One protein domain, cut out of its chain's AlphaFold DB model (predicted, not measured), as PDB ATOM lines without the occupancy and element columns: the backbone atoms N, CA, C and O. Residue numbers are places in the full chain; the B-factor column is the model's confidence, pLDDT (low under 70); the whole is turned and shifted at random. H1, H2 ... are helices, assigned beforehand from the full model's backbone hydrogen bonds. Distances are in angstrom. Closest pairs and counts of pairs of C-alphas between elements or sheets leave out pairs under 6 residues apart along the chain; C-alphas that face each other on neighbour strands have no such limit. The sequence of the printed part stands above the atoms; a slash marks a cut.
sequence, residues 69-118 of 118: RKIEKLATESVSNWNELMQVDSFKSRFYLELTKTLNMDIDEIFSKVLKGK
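What this domain is: This is residues 69 to 118 of the 118 residues of an uncharacterized protein of Aquimarina algiphila (UniProt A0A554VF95). The model is an open zigzag of helices with no common core: the longest helix, H3, runs through the middle stretch, H4 turns off its last part at a corner, and at the other end the short H2 leads to H1, which sticks out as an arm with residues 69 to 77. The printed part has 50 residues with four named helices, in the order H1, H2, H3, H4 along the chain, and no named strand; its class is all helix. The whole is loose, with a radius of gyration of the C-alphas of 13.0 A, and elongated, spanning 36 by 20 by 20 A.

Where its parts are: H3, residues 89 to 103, is the longest helix, with 15 residues and 21.0 A from first to last C-alpha; it begins at C-alpha 89, at (25.341, 23.361, -54.385). H4 follows with residues 107 to 116, 14.1 A long, and ends at C-alpha 116, at (35.217, 15.523, -31.728). Before H3 comes H2, residues 82 to 85, 5.2 A long. H1, residues 69 to 80, is 16.3 A long and begins at C-alpha 69, at (7.826, 2.822, -55.588).

How they stand to each other: H3 and H4 only just touch, with 3 pairs of C-alphas within 8 A. The closest C-alphas of the two are those of Thr 100 and Ile 107, 5.9 A apart, and H3 touches H4 with residues 96 to 100 alone. Their lines are about perpendicular, at 77 degrees. H2 is close to H3 but not clearly touching; the closest C-alphas, those of Leu 85 and Phe 91, are 6.5 A apart. H1 and H2 are also close but not clearly touching, with the closest C-alphas, those of Ser 78 and Leu 85, 7.4 A apart. H1 is apart from H3 and from H4, and H2 is apart from H4. In H1, H3 and H4 every pair of O of residue i and N of residue i+4 is within hydrogen-bond range. H2, with four residues, is too short for such a pair, but its one pair of O of residue i and N of residue i+3 is within range.

The domain as a whole: The two C-alphas farthest apart are those of Arg 69 and Lys 116, at 38.5 A. The printed part has no cut, and it ends at Lys 118, the chain's last residue. The links H1 to H2, H2 to H3 and H3 to H4 are tight. Four stretches stand free: residues 69 to 77, 79 to 85, 87 to 94 and 111 to 118. The mean pLDDT of the printed part is 82.0, and residues 115 to 118 are under 70.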
ATOM      1  N   ARG A  69       6.751   3.401 -54.766       71.56
ATOM      2  CA  ARG A  69       7.826   2.822 -55.588       71.56
ATOM      3  C   ARG A  69       8.764   3.857 -56.212       71.56
ATOM      4  O   ARG A  69       9.963   3.619 -56.306       71.56
ATOM      5  N   LYS A  70       8.243   5.004 -56.652       75.81
ATOM      6  CA  LYS A  70       9.050   6.115 -57.174       75.81
ATOM      7  C   LYS A  70       9.846   6.787 -56.058       75.81
ATOM      8  O   LYS A  70      11.014   7.078 -56.283       75.81
ATOM      9  N   ILE A  71       9.262   6.970 -54.867       78.44
ATOM     10  CA  ILE A  71      10.005   7.476 -53.694       78.44
ATOM     11  C   ILE A  71      11.144   6.526 -53.350       78.44
ATOM     12  O   ILE A  71      12.277   6.964 -53.209       78.44
ATOM     13  N   GLU A  72      10.855   5.230 -53.243       76.44
ATOM     14  CA  GLU A  72      11.850   4.208 -52.904       76.44
ATOM     15  C   GLU A  72      12.987   4.175 -53.925       76.44
ATOM     16  O   GLU A  72      14.160   4.134 -53.544       76.44
ATOM     17  N   LYS A  73      12.655   4.266 -55.216       83.00
ATOM     18  CA  LYS A  73      13.651   4.344 -56.282       83.00
ATOM     19  C   LYS A  73      14.516   5.601 -56.154       83.00
ATOM     20  O   LYS A  73      15.733   5.474 -56.105       83.00
ATOM     21  N   LEU A  74      13.907   6.782 -56.026       83.75
ATOM     22  CA  LEU A  74      14.633   8.051 -55.895       83.75
ATOM     23  C   LEU A  74      15.489   8.106 -54.623       83.75
ATOM     24  O   LEU A  74      16.612   8.602 -54.655       83.75
ATOM     25  N   ALA A  75      14.992   7.573 -53.507       83.31
ATOM     26  CA  ALA A  75      15.742   7.478 -52.261       83.31
ATOM     27  C   ALA A  75      16.957   6.553 -52.418       83.31
ATOM     28  O   ALA A  75      18.056   6.908 -51.998       83.31
ATOM     29  N   THR A  76      16.779   5.404 -53.077       86.19
ATOM     30  CA  THR A  76      17.876   4.466 -53.361       86.19
ATOM     31  C   THR A  76      18.923   5.114 -54.263       86.19
ATOM     32  O   THR A  76      20.104   5.102 -53.933       86.19
ATOM     33  N   GLU A  77      18.495   5.754 -55.353       85.50
ATOM     34  CA  GLU A  77      19.380   6.474 -56.277       85.50
ATOM     35  C   GLU A  77      20.128   7.621 -55.584       85.50
ATOM     36  O   GLU A  77      21.309   7.834 -55.851       85.50
ATOM     37  N   SER A  78      19.479   8.314 -54.645       85.88
ATOM     38  CA  SER A  78      20.107   9.392 -53.872       85.88
ATOM     39  C   SER A  78      21.216   8.882 -52.951       85.88
ATOM     40  O   SER A  78      22.244   9.536 -52.797       85.88
ATOM     41  N   VAL A  79      21.032   7.702 -52.351       87.94
ATOM     42  CA  VAL A  79      22.071   7.056 -51.537       87.94
ATOM     43  C   VAL A  79      23.200   6.531 -52.424       87.94
ATOM     44  O   VAL A  79      24.370   6.721 -52.099       87.94
ATOM     45  N   SER A  80      22.872   5.911 -53.561       91.25
ATOM     46  CA  SER A  80      23.867   5.379 -54.498       91.25
ATOM     47  C   SER A  80      24.752   6.465 -55.112       91.25
ATOM     48  O   SER A  80      25.946   6.238 -55.281       91.25
ATOM     49  N   ASN A  81      24.197   7.650 -55.381       91.19
ATOM     50  CA  ASN A  81      24.911   8.769 -56.006       91.19
ATOM     51  C   ASN A  81      25.259   9.886 -55.009       91.19
ATOM     52  O   ASN A  81      25.469  11.036 -55.396       91.19
ATOM     53  N   TRP A  82      25.328   9.561 -53.715       89.06
ATOM     54  CA  TRP A  82      25.505  10.528 -52.627       89.06
ATOM     55  C   TRP A  82      26.656  11.518 -52.858       89.06
ATOM     56  O   TRP A  82      26.487  12.729 -52.719       89.06
ATOM     57  N   ASN A  83      27.832  11.006 -53.235       90.75
ATOM     58  CA  ASN A  83      29.031  11.828 -53.406       90.75
ATOM     59  C   ASN A  83      28.887  12.844 -54.542       90.75
ATOM     60  O   ASN A  83      29.380  13.960 -54.418       90.75
ATOM     61  N   GLU A  84      28.219  12.463 -55.629       91.44
ATOM     62  CA  GLU A  84      27.986  13.327 -56.788       91.44
ATOM     63  C   GLU A  84      26.920  14.377 -56.464       91.44
ATOM     64  O   GLU A  84      27.107  15.562 -56.731       91.44
ATOM     65  N   LEU A  85      25.843  13.975 -55.784       88.62
ATOM     66  CA  LEU A  85      24.786  14.892 -55.353       88.62
ATOM     67  C   LEU A  85      25.294  15.949 -54.368       88.62
ATOM     68  O   LEU A  85      24.904  17.110 -54.453       88.62
ATOM     69  N   MET A  86      26.216  15.589 -53.474       88.94
ATOM     70  CA  MET A  86      26.838  16.534 -52.542       88.94
ATOM     71  C   MET A  86      27.779  17.549 -53.210       88.94
ATOM     72  O   MET A  86      28.194  18.503 -52.548       88.94
ATOM     73  N   GLN A  87      28.107  17.383 -54.496       91.31
ATOM     74  CA  GLN A  87      28.813  18.402 -55.285       91.31
ATOM     75  C   GLN A  87      27.860  19.445 -55.879       91.31
ATOM     76  O   GLN A  87      28.306  20.518 -56.274       91.31
ATOM     77  N   VAL A  88      26.556  19.160 -55.929       88.56
ATOM     78  CA  VAL A  88      25.546  20.101 -56.418       88.56
ATOM     79  C   VAL A  88      25.169  21.061 -55.288       88.56
ATOM     80  O   VAL A  88      24.563  20.658 -54.293       88.56
ATOM     81  N   ASP A  89      25.496  22.347 -55.443       85.12
ATOM     82  CA  ASP A  89      25.341  23.361 -54.385       85.12
ATOM     83  C   ASP A  89      23.912  23.476 -53.844       85.12
ATOM     84  O   ASP A  89      23.709  23.608 -52.633       85.12
ATOM     85  N   SER A  90      22.909  23.392 -54.721       83.25
ATOM     86  CA  SER A  90      21.498  23.458 -54.328       83.25
ATOM     87  C   SER A  90      21.089  22.263 -53.460       83.25
ATOM     88  O   SER A  90      20.445  22.446 -52.424       83.25
ATOM     89  N   PHE A  91      21.516  21.052 -53.829       86.62
ATOM     90  CA  PHE A  91      21.258  19.834 -53.061       86.62
ATOM     91  C   PHE A  91      21.983  19.867 -51.715       86.62
ATOM     92  O   PHE A  91      21.359  19.680 -50.671       86.62
ATOM     93  N   LYS A  92      23.283  20.186 -51.723       85.31
ATOM     94  CA  LYS A  92      24.117  20.304 -50.522       85.31
ATOM     95  C   LYS A  92      23.538  21.304 -49.520       85.31
ATOM     96  O   LYS A  92      23.398  20.989 -48.339       85.31
ATOM     97  N   SER A  93      23.153  22.489 -49.996       85.81
ATOM     98  CA  SER A  93      22.548  23.530 -49.160       85.81
ATOM     99  C   SER A  93      21.232  23.059 -48.548       85.81
ATOM    100  O   SER A  93      20.990  23.250 -47.354       85.81
ATOM    101  N   ARG A  94      20.386  22.392 -49.345       88.00
ATOM    102  CA  ARG A  94      19.113  21.867 -48.855       88.00
ATOM    103  C   ARG A  94      19.310  20.762 -47.824       88.00
ATOM    104  O   ARG A  94      18.619  20.761 -46.809       88.00
ATOM    105  N   PHE A  95      20.259  19.862 -48.056       87.31
ATOM    106  CA  PHE A  95      20.586  18.792 -47.126       87.31
ATOM    107  C   PHE A  95      21.023  19.342 -45.763       87.31
ATOM    108  O   PHE A  95      20.468  18.943 -44.741       87.31
ATOM    109  N   TYR A  96      21.946  20.310 -45.727       85.62
ATOM    110  CA  TYR A  96      22.384  20.921 -44.466       85.62
ATOM    111  C   TYR A  96      21.262  21.664 -43.737       85.62
ATOM    112  O   TYR A  96      21.161  21.583 -42.512       85.62
ATOM    113  N   LEU A  97      20.372  22.332 -44.473       86.31
ATOM    114  CA  LEU A  97      19.191  22.963 -43.889       86.31
ATOM    115  C   LEU A  97      18.258  21.933 -43.228       86.31
ATOM    116  O   LEU A  97      17.758  22.160 -42.131       86.31
ATOM    117  N   GLU A  98      17.992  20.802 -43.879       85.56
ATOM    118  CA  GLU A  98      17.132  19.769 -43.285       85.56
ATOM    119  C   GLU A  98      17.818  19.052 -42.116       85.56
ATOM    120  O   GLU A  98      17.170  18.709 -41.126       85.56
ATOM    121  N   LEU A  99      19.138  18.886 -42.177       84.38
ATOM    122  CA  LEU A  99      19.923  18.256 -41.122       84.38
ATOM    123  C   LEU A  99      19.960  19.112 -39.842       84.38
ATOM    124  O   LEU A  99      19.721  18.589 -38.754       84.38
ATOM    125  N   THR A 100      20.170  20.425 -39.970       81.19
ATOM    126  CA  THR A 100      20.113  21.376 -38.839       81.19
ATOM    127  C   THR A 100      18.730  21.423 -38.194       81.19
ATOM    128  O   THR A 100      18.622  21.372 -36.970       81.19
ATOM    129  N   LYS A 101      17.654  21.416 -38.995       83.62
ATOM    130  CA  LYS A 101      16.276  21.301 -38.485       83.62
ATOM    131  C   LYS A 101      16.034  19.988 -37.744       83.62
ATOM    132  O   LYS A 101      15.456  19.999 -36.664       83.62
ATOM    133  N   THR A 102      16.459  18.867 -38.326       82.00
ATOM    134  CA  THR A 102      16.208  17.524 -37.773       82.00
ATOM    135  C   THR A 102      16.931  17.326 -36.447       82.00
ATOM    136  O   THR A 102      16.378  16.746 -35.517       82.00
ATOM    137  N   LEU A 103      18.163  17.824 -36.352       82.06
ATOM    138  CA  LEU A 103      18.977  17.718 -35.144       82.06
ATOM    139  C   LEU A 103      18.737  18.868 -34.159       82.06
ATOM    140  O   LEU A 103      19.236  18.807 -33.039       82.06
ATOM    141  N   ASN A 104      17.965  19.885 -34.557       86.44
ATOM    142  CA  ASN A 104      17.729  21.116 -33.805       86.44
ATOM    143  C   ASN A 104      19.037  21.751 -33.295       86.44
ATOM    144  O   ASN A 104      19.157  22.127 -32.130       86.44
ATOM    145  N   MET A 105      20.036  21.805 -34.173       82.62
ATOM    146  CA  MET A 105      21.392  22.266 -33.882       82.62
ATOM    147  C   MET A 105      21.939  23.060 -35.067       82.62
ATOM    148  O   MET A 105      21.560  22.808 -36.213       82.62
ATOM    149  N   ASP A 106      22.857  23.986 -34.794       84.75
ATOM    150  CA  ASP A 106      23.577  24.712 -35.842       84.75
ATOM    151  C   ASP A 106      24.563  23.784 -36.572       84.75
ATOM    152  O   ASP A 106      25.106  22.840 -35.991       84.75
ATOM    153  N   ILE A 107      24.819  24.062 -37.849       80.31
ATOM    154  CA  ILE A 107      25.724  23.295 -38.698       80.31
ATOM    155  C   ILE A 107      27.146  23.259 -38.117       80.31
ATOM    156  O   ILE A 107      27.795  22.212 -38.147       80.31
ATOM    157  N   ASP A 108      27.592  24.352 -37.496       82.88
ATOM    158  CA  ASP A 108      28.898  24.431 -36.837       82.88
ATOM    159  C   ASP A 108      28.964  23.543 -35.587       82.88
ATOM    160  O   ASP A 108      29.970  22.870 -35.333       82.88
ATOM    161  N   GLU A 109      27.870  23.468 -34.822       82.06
ATOM    162  CA  GLU A 109      27.773  22.586 -33.657       82.06
ATOM    163  C   GLU A 109      27.792  21.113 -34.085       82.06
ATOM    164  O   GLU A 109      28.456  20.278 -33.460       82.06
ATOM    165  N   ILE A 110      27.108  20.802 -35.187       81.31
ATOM    166  CA  ILE A 110      27.067  19.473 -35.795       81.31
ATOM    167  C   ILE A 110      28.470  19.056 -36.245       81.31
ATOM    168  O   ILE A 110      28.944  17.992 -35.840       81.31
ATOM    169  N   PHE A 111      29.171  19.892 -37.016       82.38
ATOM    170  CA  PHE A 111      30.533  19.582 -37.457       82.38
ATOM    171  C   PHE A 111      31.505  19.454 -36.284       82.38
ATOM    172  O   PHE A 111      32.308  18.521 -36.265       82.38
ATOM    173  N   SER A 112      31.396  20.312 -35.266       80.69
ATOM    174  CA  SER A 112      32.194  20.199 -34.040       80.69
ATOM    175  C   SER A 112      31.979  18.854 -33.336       80.69
ATOM    176  O   SER A 112      32.952  18.233 -32.912       80.69
ATOM    177  N   LYS A 113      30.737  18.358 -33.222       78.12
ATOM    178  CA  LYS A 113      30.471  17.045 -32.601       78.12
ATOM    179  C   LYS A 113      30.969  15.879 -33.456       78.12
ATOM    180  O   LYS A 113      31.532  14.938 -32.905       78.12
ATOM    181  N   VAL A 114      30.818  15.952 -34.778       75.75
ATOM    182  CA  VAL A 114      31.321  14.918 -35.700       75.75
ATOM    183  C   VAL A 114      32.851  14.848 -35.676       75.75
ATOM    184  O   VAL A 114      33.413  13.757 -35.674       75.75
ATOM    185  N   LEU A 115      33.531  15.997 -35.614       60.50
ATOM    186  CA  LEU A 115      34.993  16.071 -35.558       60.50
ATOM    187  C   LEU A 115      35.561  15.686 -34.186       60.50
ATOM    188  O   LEU A 115      36.645  15.121 -34.134       60.50
ATOM    189  N   LYS A 116      34.837  15.952 -33.090       61.16
ATOM    190  CA  LYS A 116      35.217  15.523 -31.728       61.16
ATOM    191  C   LYS A 116      34.911  14.050 -31.434       61.16
ATOM    192  O   LYS A 116      35.367  13.537 -30.421       61.16
ATOM    193  N   GLY A 117      34.097  13.404 -32.268       55.69
ATOM    194  CA  GLY A 117      33.722  11.993 -32.141       55.69
ATOM    195  C   GLY A 117      34.647  11.011 -32.871       55.69
ATOM    196  O   GLY A 117      34.330   9.823 -32.902       55.69
ATOM    197  N   LYS A 118      35.742  11.489 -33.476       45.97
ATOM    198  CA  LYS A 118      36.848  10.679 -34.009       45.97
ATOM    199  C   LYS A 118      38.050  10.768 -33.080       45.97
ATOM    200  O   LYS A 118      38.760   9.746 -32.986       45.97
TER     201      LYS A 118